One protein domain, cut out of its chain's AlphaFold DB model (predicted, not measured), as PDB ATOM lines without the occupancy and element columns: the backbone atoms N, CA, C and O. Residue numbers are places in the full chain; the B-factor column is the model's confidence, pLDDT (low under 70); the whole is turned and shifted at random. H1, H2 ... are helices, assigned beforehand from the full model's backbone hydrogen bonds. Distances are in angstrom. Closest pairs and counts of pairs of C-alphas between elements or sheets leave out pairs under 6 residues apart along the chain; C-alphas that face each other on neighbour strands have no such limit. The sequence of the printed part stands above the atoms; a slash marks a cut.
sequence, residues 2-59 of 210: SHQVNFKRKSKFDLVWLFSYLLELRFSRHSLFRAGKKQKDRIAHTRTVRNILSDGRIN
ATOM      1  N   SER A   2      59.915 153.737 222.417       81.12
ATOM      2  CA  SER A   2      58.702 154.549 222.653       81.12
ATOM      3  C   SER A   2      57.707 153.958 223.668       81.12
ATOM      4  O   SER A   2      57.303 154.649 224.603       81.12
ATOM      5  N   HIS A   3      57.381 152.660 223.573       82.75
ATOM      6  CA  HIS A   3      56.468 152.010 224.529       82.75
ATOM      7  C   HIS A   3      57.016 152.001 225.971       82.75
ATOM      8  O   HIS A   3      56.281 152.253 226.923       82.75
ATOM      9  N   GLN A   4      58.330 151.802 226.143       83.88
ATOM     10  CA  GLN A   4      58.970 151.723 227.464       83.88
ATOM     11  C   GLN A   4      58.933 153.050 228.235       83.88
ATOM     12  O   GLN A   4      59.040 153.038 229.464       83.88
ATOM     13  N   VAL A   5      58.791 154.174 227.526       88.19
ATOM     14  CA  VAL A   5      58.758 155.534 228.090       88.19
ATOM     15  C   VAL A   5      57.348 156.123 228.111       88.19
ATOM     16  O   VAL A   5      57.187 157.322 228.314       88.19
ATOM     17  N   ASN A   6      56.326 155.284 227.912       89.81
ATOM     18  CA  ASN A   6      54.921 155.682 227.852       89.81
ATOM     19  C   ASN A   6      54.618 156.725 226.756       89.81
ATOM     20  O   ASN A   6      53.679 157.514 226.863       89.81
ATOM     21  N   PHE A   7      55.387 156.710 225.662       87.00
ATOM     22  CA  PHE A   7      55.035 157.448 224.454       87.00
ATOM     23  C   PHE A   7      53.965 156.657 223.691       87.00
ATOM     24  O   PHE A   7      54.274 155.839 222.828       87.00
ATOM     25  N   LYS A   8      52.699 156.868 224.063       79.44
ATOM     26  CA  LYS A   8      51.514 156.212 223.467       79.44
ATOM     27  C   LYS A   8      50.704 157.147 222.561       79.44
ATOM     28  O   LYS A   8      49.545 156.886 222.248       79.44
ATOM     29  N   ARG A   9      51.281 158.288 222.191       71.38
ATOM     30  CA  ARG A   9      50.588 159.323 221.427       71.38
ATOM     31  C   ARG A   9      50.366 158.855 219.989       71.38
ATOM     32  O   ARG A   9      51.328 158.549 219.294       71.38
ATOM     33  N   LYS A  10      49.116 158.910 219.519       69.06
ATOM     34  CA  LYS A  10      48.791 158.880 218.085       69.06
ATOM     35  C   LYS A  10      49.186 160.232 217.481       69.06
ATOM     36  O   LYS A  10      48.399 161.172 217.443       69.06
ATOM     37  N   SER A  11      50.462 160.377 217.155       71.19
ATOM     38  CA  SER A  11      51.051 161.554 216.517       71.19
ATOM     39  C   SER A  11      51.580 161.134 215.154       71.19
ATOM     40  O   SER A  11      52.079 160.021 215.021       71.19
ATOM     41  N   LYS A  12      51.527 162.033 214.165       78.12
ATOM     42  CA  LYS A  12      52.210 161.824 212.876       78.12
ATOM     43  C   LYS A  12      53.735 161.728 213.034       78.12
ATOM     44  O   LYS A  12      54.406 161.228 212.145       78.12
ATOM     45  N   PHE A  13      54.265 162.217 214.156       83.75
ATOM     46  CA  PHE A  13      55.693 162.261 214.457       83.75
ATOM     47  C   PHE A  13      56.023 161.403 215.675       83.75
ATOM     48  O   PHE A  13      55.357 161.522 216.713       83.75
ATOM     49  N   ASP A  14      57.070 160.593 215.553       87.50
ATOM     50  CA  ASP A  14      57.612 159.773 216.627       87.50
ATOM     51  C   ASP A  14      58.740 160.492 217.397       87.50
ATOM     52  O   ASP A  14      59.034 161.673 217.183       87.50
ATOM     53  N   LEU A  15      59.347 159.788 218.359       88.88
ATOM     54  CA  LEU A  15      60.445 160.340 219.154       88.88
ATOM     55  C   LEU A  15      61.730 160.522 218.340       88.88
ATOM     56  O   LEU A  15      62.461 161.469 218.609       88.88
ATOM     57  N   VAL A  16      62.015 159.646 217.371       89.62
ATOM     58  CA  VAL A  16      63.237 159.741 216.558       89.62
ATOM     59  C   VAL A  16      63.189 161.017 215.731       89.62
ATOM     60  O   VAL A  16      64.101 161.834 215.825       89.62
ATOM     61  N   TRP A  17      62.077 161.247 215.031       89.94
ATOM     62  CA  TRP A  17      61.835 162.480 214.293       89.94
ATOM     63  C   TRP A  17      61.962 163.713 215.193       89.94
ATOM     64  O   TRP A  17      62.641 164.672 214.829       89.94
ATOM     65  N   LEU A  18      61.358 163.683 216.390       90.50
ATOM     66  CA  LEU A  18      61.423 164.800 217.337       90.50
ATOM     67  C   LEU A  18      62.870 165.158 217.698       90.50
ATOM     68  O   LEU A  18      63.216 166.339 217.707       90.50
ATOM     69  N   PHE A  19      63.703 164.165 218.019       90.12
ATOM     70  CA  PHE A  19      65.094 164.413 218.394       90.12
ATOM     71  C   PHE A  19      65.945 164.845 217.209       90.12
ATOM     72  O   PHE A  19      66.685 165.814 217.357       90.12
ATOM     73  N   SER A  20      65.810 164.198 216.049       90.62
ATOM     74  CA  SER A  20      66.517 164.608 214.833       90.62
ATOM     75  C   SER A  20      66.208 166.064 214.492       90.62
ATOM     76  O   SER A  20      67.126 166.860 214.323       90.62
ATOM     77  N   TYR A  21      64.929 166.445 214.532       88.94
ATOM     78  CA  TYR A  21      64.502 167.822 214.303       88.94
ATOM     79  C   TYR A  21      65.076 168.794 215.343       88.94
ATOM     80  O   TYR A  21      65.593 169.856 215.000       88.94
ATOM     81  N   LEU A  22      65.019 168.455 216.636       90.81
ATOM     82  CA  LEU A  22      65.583 169.313 217.681       90.81
ATOM     83  C   LEU A  22      67.101 169.469 217.542       90.81
ATOM     84  O   LEU A  22      67.597 170.576 217.734       90.81
ATOM     85  N   LEU A  23      67.829 168.404 217.200       91.25
ATOM     86  CA  LEU A  23      69.272 168.448 216.964       91.25
ATOM     87  C   LEU A  23      69.603 169.319 215.754       91.25
ATOM     88  O   LEU A  23      70.414 170.234 215.880       91.25
ATOM     89  N   GLU A  24      68.921 169.108 214.629       89.75
ATOM     90  CA  GLU A  24      69.070 169.915 213.415       89.75
ATOM     91  C   GLU A  24      68.885 171.408 213.712       89.75
ATOM     92  O   GLU A  24      69.710 172.232 213.315       89.75
ATOM     93  N   LEU A  25      67.863 171.767 214.496       89.31
ATOM     94  CA  LEU A  25      67.650 173.151 214.921       89.31
ATOM     95  C   LEU A  25      68.813 173.708 215.746       89.31
ATOM     96  O   LEU A  25      69.196 174.865 215.555       89.31
ATOM     97  N   ARG A  26      69.372 172.915 216.669       89.19
ATOM     98  CA  ARG A  26      70.511 173.350 217.491       89.19
ATOM     99  C   ARG A  26      71.762 173.548 216.645       89.19
ATOM    100  O   ARG A  26      72.389 174.597 216.782       89.19
ATOM    101  N   PHE A  27      72.077 172.615 215.748       91.38
ATOM    102  CA  PHE A  27      73.225 172.733 214.844       91.38
ATOM    103  C   PHE A  27      73.062 173.884 213.847       91.38
ATOM    104  O   PHE A  27      74.001 174.643 213.625       91.38
ATOM    105  N   SER A  28      71.841 174.123 213.371       88.00
ATOM    106  CA  SER A  28      71.503 175.255 212.495       88.00
ATOM    107  C   SER A  28      71.398 176.601 213.228       88.00
ATOM    108  O   SER A  28      71.005 177.607 212.636       88.00
ATOM    109  N   ARG A  29      71.689 176.646 214.539       87.94
ATOM    110  CA  ARG A  29      71.572 177.843 215.398       87.94
ATOM    111  C   ARG A  29      70.197 178.521 215.291       87.94
ATOM    112  O   ARG A  29      70.051 179.746 215.381       87.94
ATOM    113  N   HIS A  30      69.153 177.721 215.101       84.62
ATOM    114  CA  HIS A  30      67.776 178.176 214.999       84.62
ATOM    115  C   HIS A  30      66.999 177.822 216.265       84.62
ATOM    116  O   HIS A  30      67.054 176.715 216.793       84.62
ATOM    117  N   SER A  31      66.238 178.789 216.776       84.19
ATOM    118  CA  SER A  31      65.256 178.495 217.814       84.19
ATOM    119  C   SER A  31      64.007 177.892 217.179       84.19
ATOM    120  O   SER A  31      63.669 178.217 216.042       84.19
ATOM    121  N   LEU A  32      63.259 177.097 217.950       83.69
ATOM    122  CA  LEU A  32      61.938 176.595 217.548       83.69
ATOM    123  C   LEU A  32      61.025 177.714 217.018       83.69
ATOM    124  O   LEU A  32      60.281 177.526 216.063       83.69
ATOM    125  N   PHE A  33      61.109 178.905 217.617       81.81
ATOM    126  CA  PHE A  33      60.370 180.079 217.162       81.81
ATOM    127  C   PHE A  33      60.832 180.585 215.787       81.81
ATOM    128  O   PHE A  33      59.996 180.875 214.938       81.81
ATOM    129  N   ARG A  34      62.149 180.683 215.555       81.31
ATOM    130  CA  ARG A  34      62.712 181.128 214.269       81.31
ATOM    131  C   ARG A  34      62.437 180.117 213.155       81.31
ATOM    132  O   ARG A  34      62.069 180.524 212.059       81.31
ATOM    133  N   ALA A  35      62.550 178.824 213.453       80.00
ATOM    134  CA  ALA A  35      62.236 177.750 212.515       80.00
ATOM    135  C   ALA A  35      60.774 177.805 212.052       80.00
ATOM    136  O   ALA A  35      60.498 177.785 210.856       80.00
ATOM    137  N   GLY A  36      59.843 178.001 212.992       75.81
ATOM    138  CA  GLY A  36      58.417 178.117 212.685       75.81
ATOM    139  C   GLY A  36      58.024 179.344 211.852       75.81
ATOM    140  O   GLY A  36      56.935 179.345 211.290       75.81
ATOM    141  N   LYS A  37      58.871 180.381 211.756       72.12
ATOM    142  CA  LYS A  37      58.620 181.555 210.897       72.12
ATOM    143  C   LYS A  37      59.023 181.337 209.437       72.12
ATOM    144  O   LYS A  37      58.463 182.000 208.571       72.12
ATOM    145  N   LYS A  38      59.996 180.457 209.169       67.56
ATOM    146  CA  LYS A  38      60.536 180.212 207.821       67.56
ATOM    147  C   LYS A  38      59.673 179.258 206.986       67.56
ATOM    148  O   LYS A  38      59.670 179.366 205.767       67.56
ATOM    149  N   GLN A  39      58.934 178.344 207.614       65.94
ATOM    150  CA  GLN A  39      58.057 177.412 206.899       65.94
ATOM    151  C   GLN A  39      56.730 178.084 206.514       65.94
ATOM    152  O   GLN A  39      55.950 178.484 207.381       65.94
ATOM    153  N   LYS A  40      56.481 178.205 205.201       55.34
ATOM    154  CA  LYS A  40      55.211 178.689 204.633       55.34
ATOM    155  C   LYS A  40      54.051 177.704 204.859       55.34
ATOM    156  O   LYS A  40      52.926 178.169 205.020       55.34
ATOM    157  N   ASP A  41      54.326 176.404 205.012       54.12
ATOM    158  CA  ASP A  41      53.343 175.404 205.458       54.12
ATOM    159  C   ASP A  41      53.142 175.464 206.977       54.12
ATOM    160  O   ASP A  41      53.745 174.774 207.806       54.12
ATOM    161  N   ARG A  42      52.287 176.410 207.341       55.31
ATOM    162  CA  ARG A  42      51.845 176.706 208.695       55.31
ATOM    163  C   ARG A  42      50.831 175.647 209.113       55.31
ATOM    164  O   ARG A  42      49.795 175.559 208.482       55.31
ATOM    165  N   ILE A  43      51.118 174.895 210.184       47.44
ATOM    166  CA  ILE A  43      50.166 174.499 211.258       47.44
ATOM    167  C   ILE A  43      50.845 173.580 212.303       47.44
ATOM    168  O   ILE A  43      50.483 173.634 213.480       47.44
ATOM    169  N   ALA A  44      51.870 172.781 211.961       53.62
ATOM    170  CA  ALA A  44      52.122 171.550 212.732       53.62
ATOM    171  C   ALA A  44      53.529 171.285 213.313       53.62
ATOM    172  O   ALA A  44      53.700 170.210 213.881       53.62
ATOM    173  N   HIS A  45      54.518 172.188 213.273       71.94
ATOM    174  CA  HIS A  45      55.850 171.861 213.833       71.94
ATOM    175  C   HIS A  45      56.068 172.420 215.239       71.94
ATOM    176  O   HIS A  45      56.138 171.662 216.202       71.94
ATOM    177  N   THR A  46      56.067 173.742 215.424       79.69
ATOM    178  CA  THR A  46      56.410 174.326 216.734       79.69
ATOM    179  C   THR A  46      55.411 173.979 217.842       79.69
ATOM    180  O   THR A  46      55.804 173.660 218.965       79.69
ATOM    181  N   ARG A  47      54.103 174.047 217.550       82.69
ATOM    182  CA  ARG A  47      53.050 173.697 218.518       82.69
ATOM    183  C   ARG A  47      53.091 172.208 218.844       82.69
ATOM    184  O   ARG A  47      53.029 171.850 220.013       82.69
ATOM    185  N   THR A  48      53.257 171.354 217.839       85.31
ATOM    186  CA  THR A  48      53.337 169.900 218.024       85.31
ATOM    187  C   THR A  48      54.563 169.502 218.828       85.31
ATOM    188  O   THR A  48      54.414 168.792 219.815       85.31
ATOM    189  N   VAL A  49      55.742 170.038 218.498       88.00
ATOM    190  CA  VAL A  49      56.978 169.822 219.261       88.00
ATOM    191  C   VAL A  49      56.791 170.243 220.716       88.00
ATOM    192  O   VAL A  49      57.044 169.445 221.614       88.00
ATOM    193  N   ARG A  50      56.261 171.446 220.982       86.75
ATOM    194  CA  ARG A  50      55.980 171.889 222.360       86.75
ATOM    195  C   ARG A  50      54.964 170.999 223.069       86.75
ATOM    196  O   ARG A  50      55.161 170.693 224.239       86.75
ATOM    197  N   ASN A  51      53.907 170.574 222.380       88.06
ATOM    198  CA  ASN A  51      52.891 169.686 222.938       88.06
ATOM    199  C   ASN A  51      53.451 168.300 223.258       88.06
ATOM    200  O   ASN A  51      52.945 167.662 224.172       88.06
ATOM    201  N   ILE A  52      54.420 167.804 222.485       89.56
ATOM    202  CA  ILE A  52      55.102 166.547 222.793       89.56
ATOM    203  C   ILE A  52      56.019 166.770 223.994       89.56
ATOM    204  O   ILE A  52      55.851 166.087 224.993       89.56
ATOM    205  N   LEU A  53      56.903 167.772 223.951       88.69
ATOM    206  CA  LEU A  53      57.843 168.084 225.039       88.69
ATOM    207  C   LEU A  53      57.154 168.390 226.380       88.69
ATOM    208  O   LEU A  53      57.714 168.115 227.435       88.69
ATOM    209  N   SER A  54      55.941 168.943 226.345       87.56
ATOM    210  CA  SER A  54      55.153 169.268 227.542       87.56
ATOM    211  C   SER A  54      54.230 168.130 227.995       87.56
ATOM    212  O   SER A  54      53.481 168.305 228.957       87.56
ATOM    213  N   ASP A  55      54.234 166.979 227.315       89.06
ATOM    214  CA  ASP A  55      53.391 165.843 227.681       89.06
ATOM    215  C   ASP A  55      53.958 165.137 228.921       89.06
ATOM    216  O   ASP A  55      54.916 164.365 228.857       89.06
ATOM    217  N   GLY A  56      53.336 165.399 230.072       87.88
ATOM    218  CA  GLY A  56      53.714 164.805 231.355       87.88
ATOM    219  C   GLY A  56      53.478 163.293 231.452       87.88
ATOM    220  O   GLY A  56      53.860 162.684 232.451       87.88
ATOM    221  N   ARG A  57      52.850 162.669 230.447       89.50
ATOM    222  CA  ARG A  57      52.683 161.212 230.376       89.50
ATOM    223  C   ARG A  57      53.952 160.528 229.875       89.50
ATOM    224  O   ARG A  57      54.121 159.342 230.143       89.50
ATOM    225  N   ILE A  58      54.832 161.245 229.174       91.50
ATOM    226  CA  ILE A  58      56.100 160.707 228.676       91.50
ATOM    227  C   ILE A  58      57.111 160.669 229.826       91.50
ATOM    228  O   ILE A  58      57.359 161.665 230.505       91.50
ATOM    229  N   ASN A  59      57.737 159.512 230.041       91.56
ATOM    230  CA  ASN A  59      58.778 159.356 231.051       91.56
ATOM    231  C   ASN A  59      60.141 159.820 230.510       91.56
ATOM    232  O   ASN A  59      60.985 159.004 230.140       91.56
TER     233      ASN A  59
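What this domain is: This is residues 2 to 59 of the 210 residues of a protein of Lactobacillus crispatus MV-3A-US (UniProt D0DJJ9). Three short helices sit round a ring-like path with few contacts between them: H1, the longest, makes one side, H3 crosses at a steep angle on the opposite side, and H2 sits at one end between the last residues of H1 and the first of H3. At the other end of the longest axis the two ends of the printed part come near each other, while residues 38 to 43 stick out as a free loop. The printed part has 58 residues with three named helices in the order H1, H2, H3 and no named strand; the class is all helix, though under half of the residues, 28, are in named elements. The whole is only just compact, close to loose, with a radius of gyration of the C-alphas of 12.0 A, and it spans 34 by 23 by 16 A.

How they stand to each other: After residues 2 to 14, which hold no named element, comes H1, residues 15 to 27. H2, residues 32 to 38, follows by a tight link of 4 residues. H1 and H2 are close but not clearly touching; their closest C-alphas, those of Leu 25 and Leu 32, are 7.2 A apart, and their lines are about perpendicular, at 79 degrees. A short link of 7 residues joins H2 to H3, residues 46 to 53. H2 and H3 touch and form a helical hairpin; their closest C-alphas, those of Gly 36 and Thr 46, are 5.9 A apart. They run opposite ways at a shallow tilt of 24 degrees. H1 and H3 are close but not clearly touching; their closest C-alphas, those of Leu 18 and Val 49, are 7.0 A apart. They run opposite ways at a steep tilt of 61 degrees. Each O i to N i+4 pair is within hydrogen-bond range in H1 and H3; in H2 it is 2 of 3.

Where its parts are: H1 runs from C-alpha 15 at (60.445, 160.340, 219.154) to C-alpha 27 at (73.225, 172.733, 214.844), 18.3 A. H2, residues 32 to 38, measures 10.5 A from first to last C-alpha. H3, residues 46 to 53, also measures 10.5 A and ends with C-alpha 53 at (57.843, 168.084, 225.039).

The domain as a whole: The two C-alphas farthest apart, those of Gln 4 and Lys 40, are 35.5 A from each other, while those of Ser 2 and Asn 59 are 9.7 A apart. The printed part has no cut, and neither link between helices is long. The mean pLDDT of the printed part is 81.7; residue 10 and residues 38 to 44, of which residue 38 belongs to H2, are under 70.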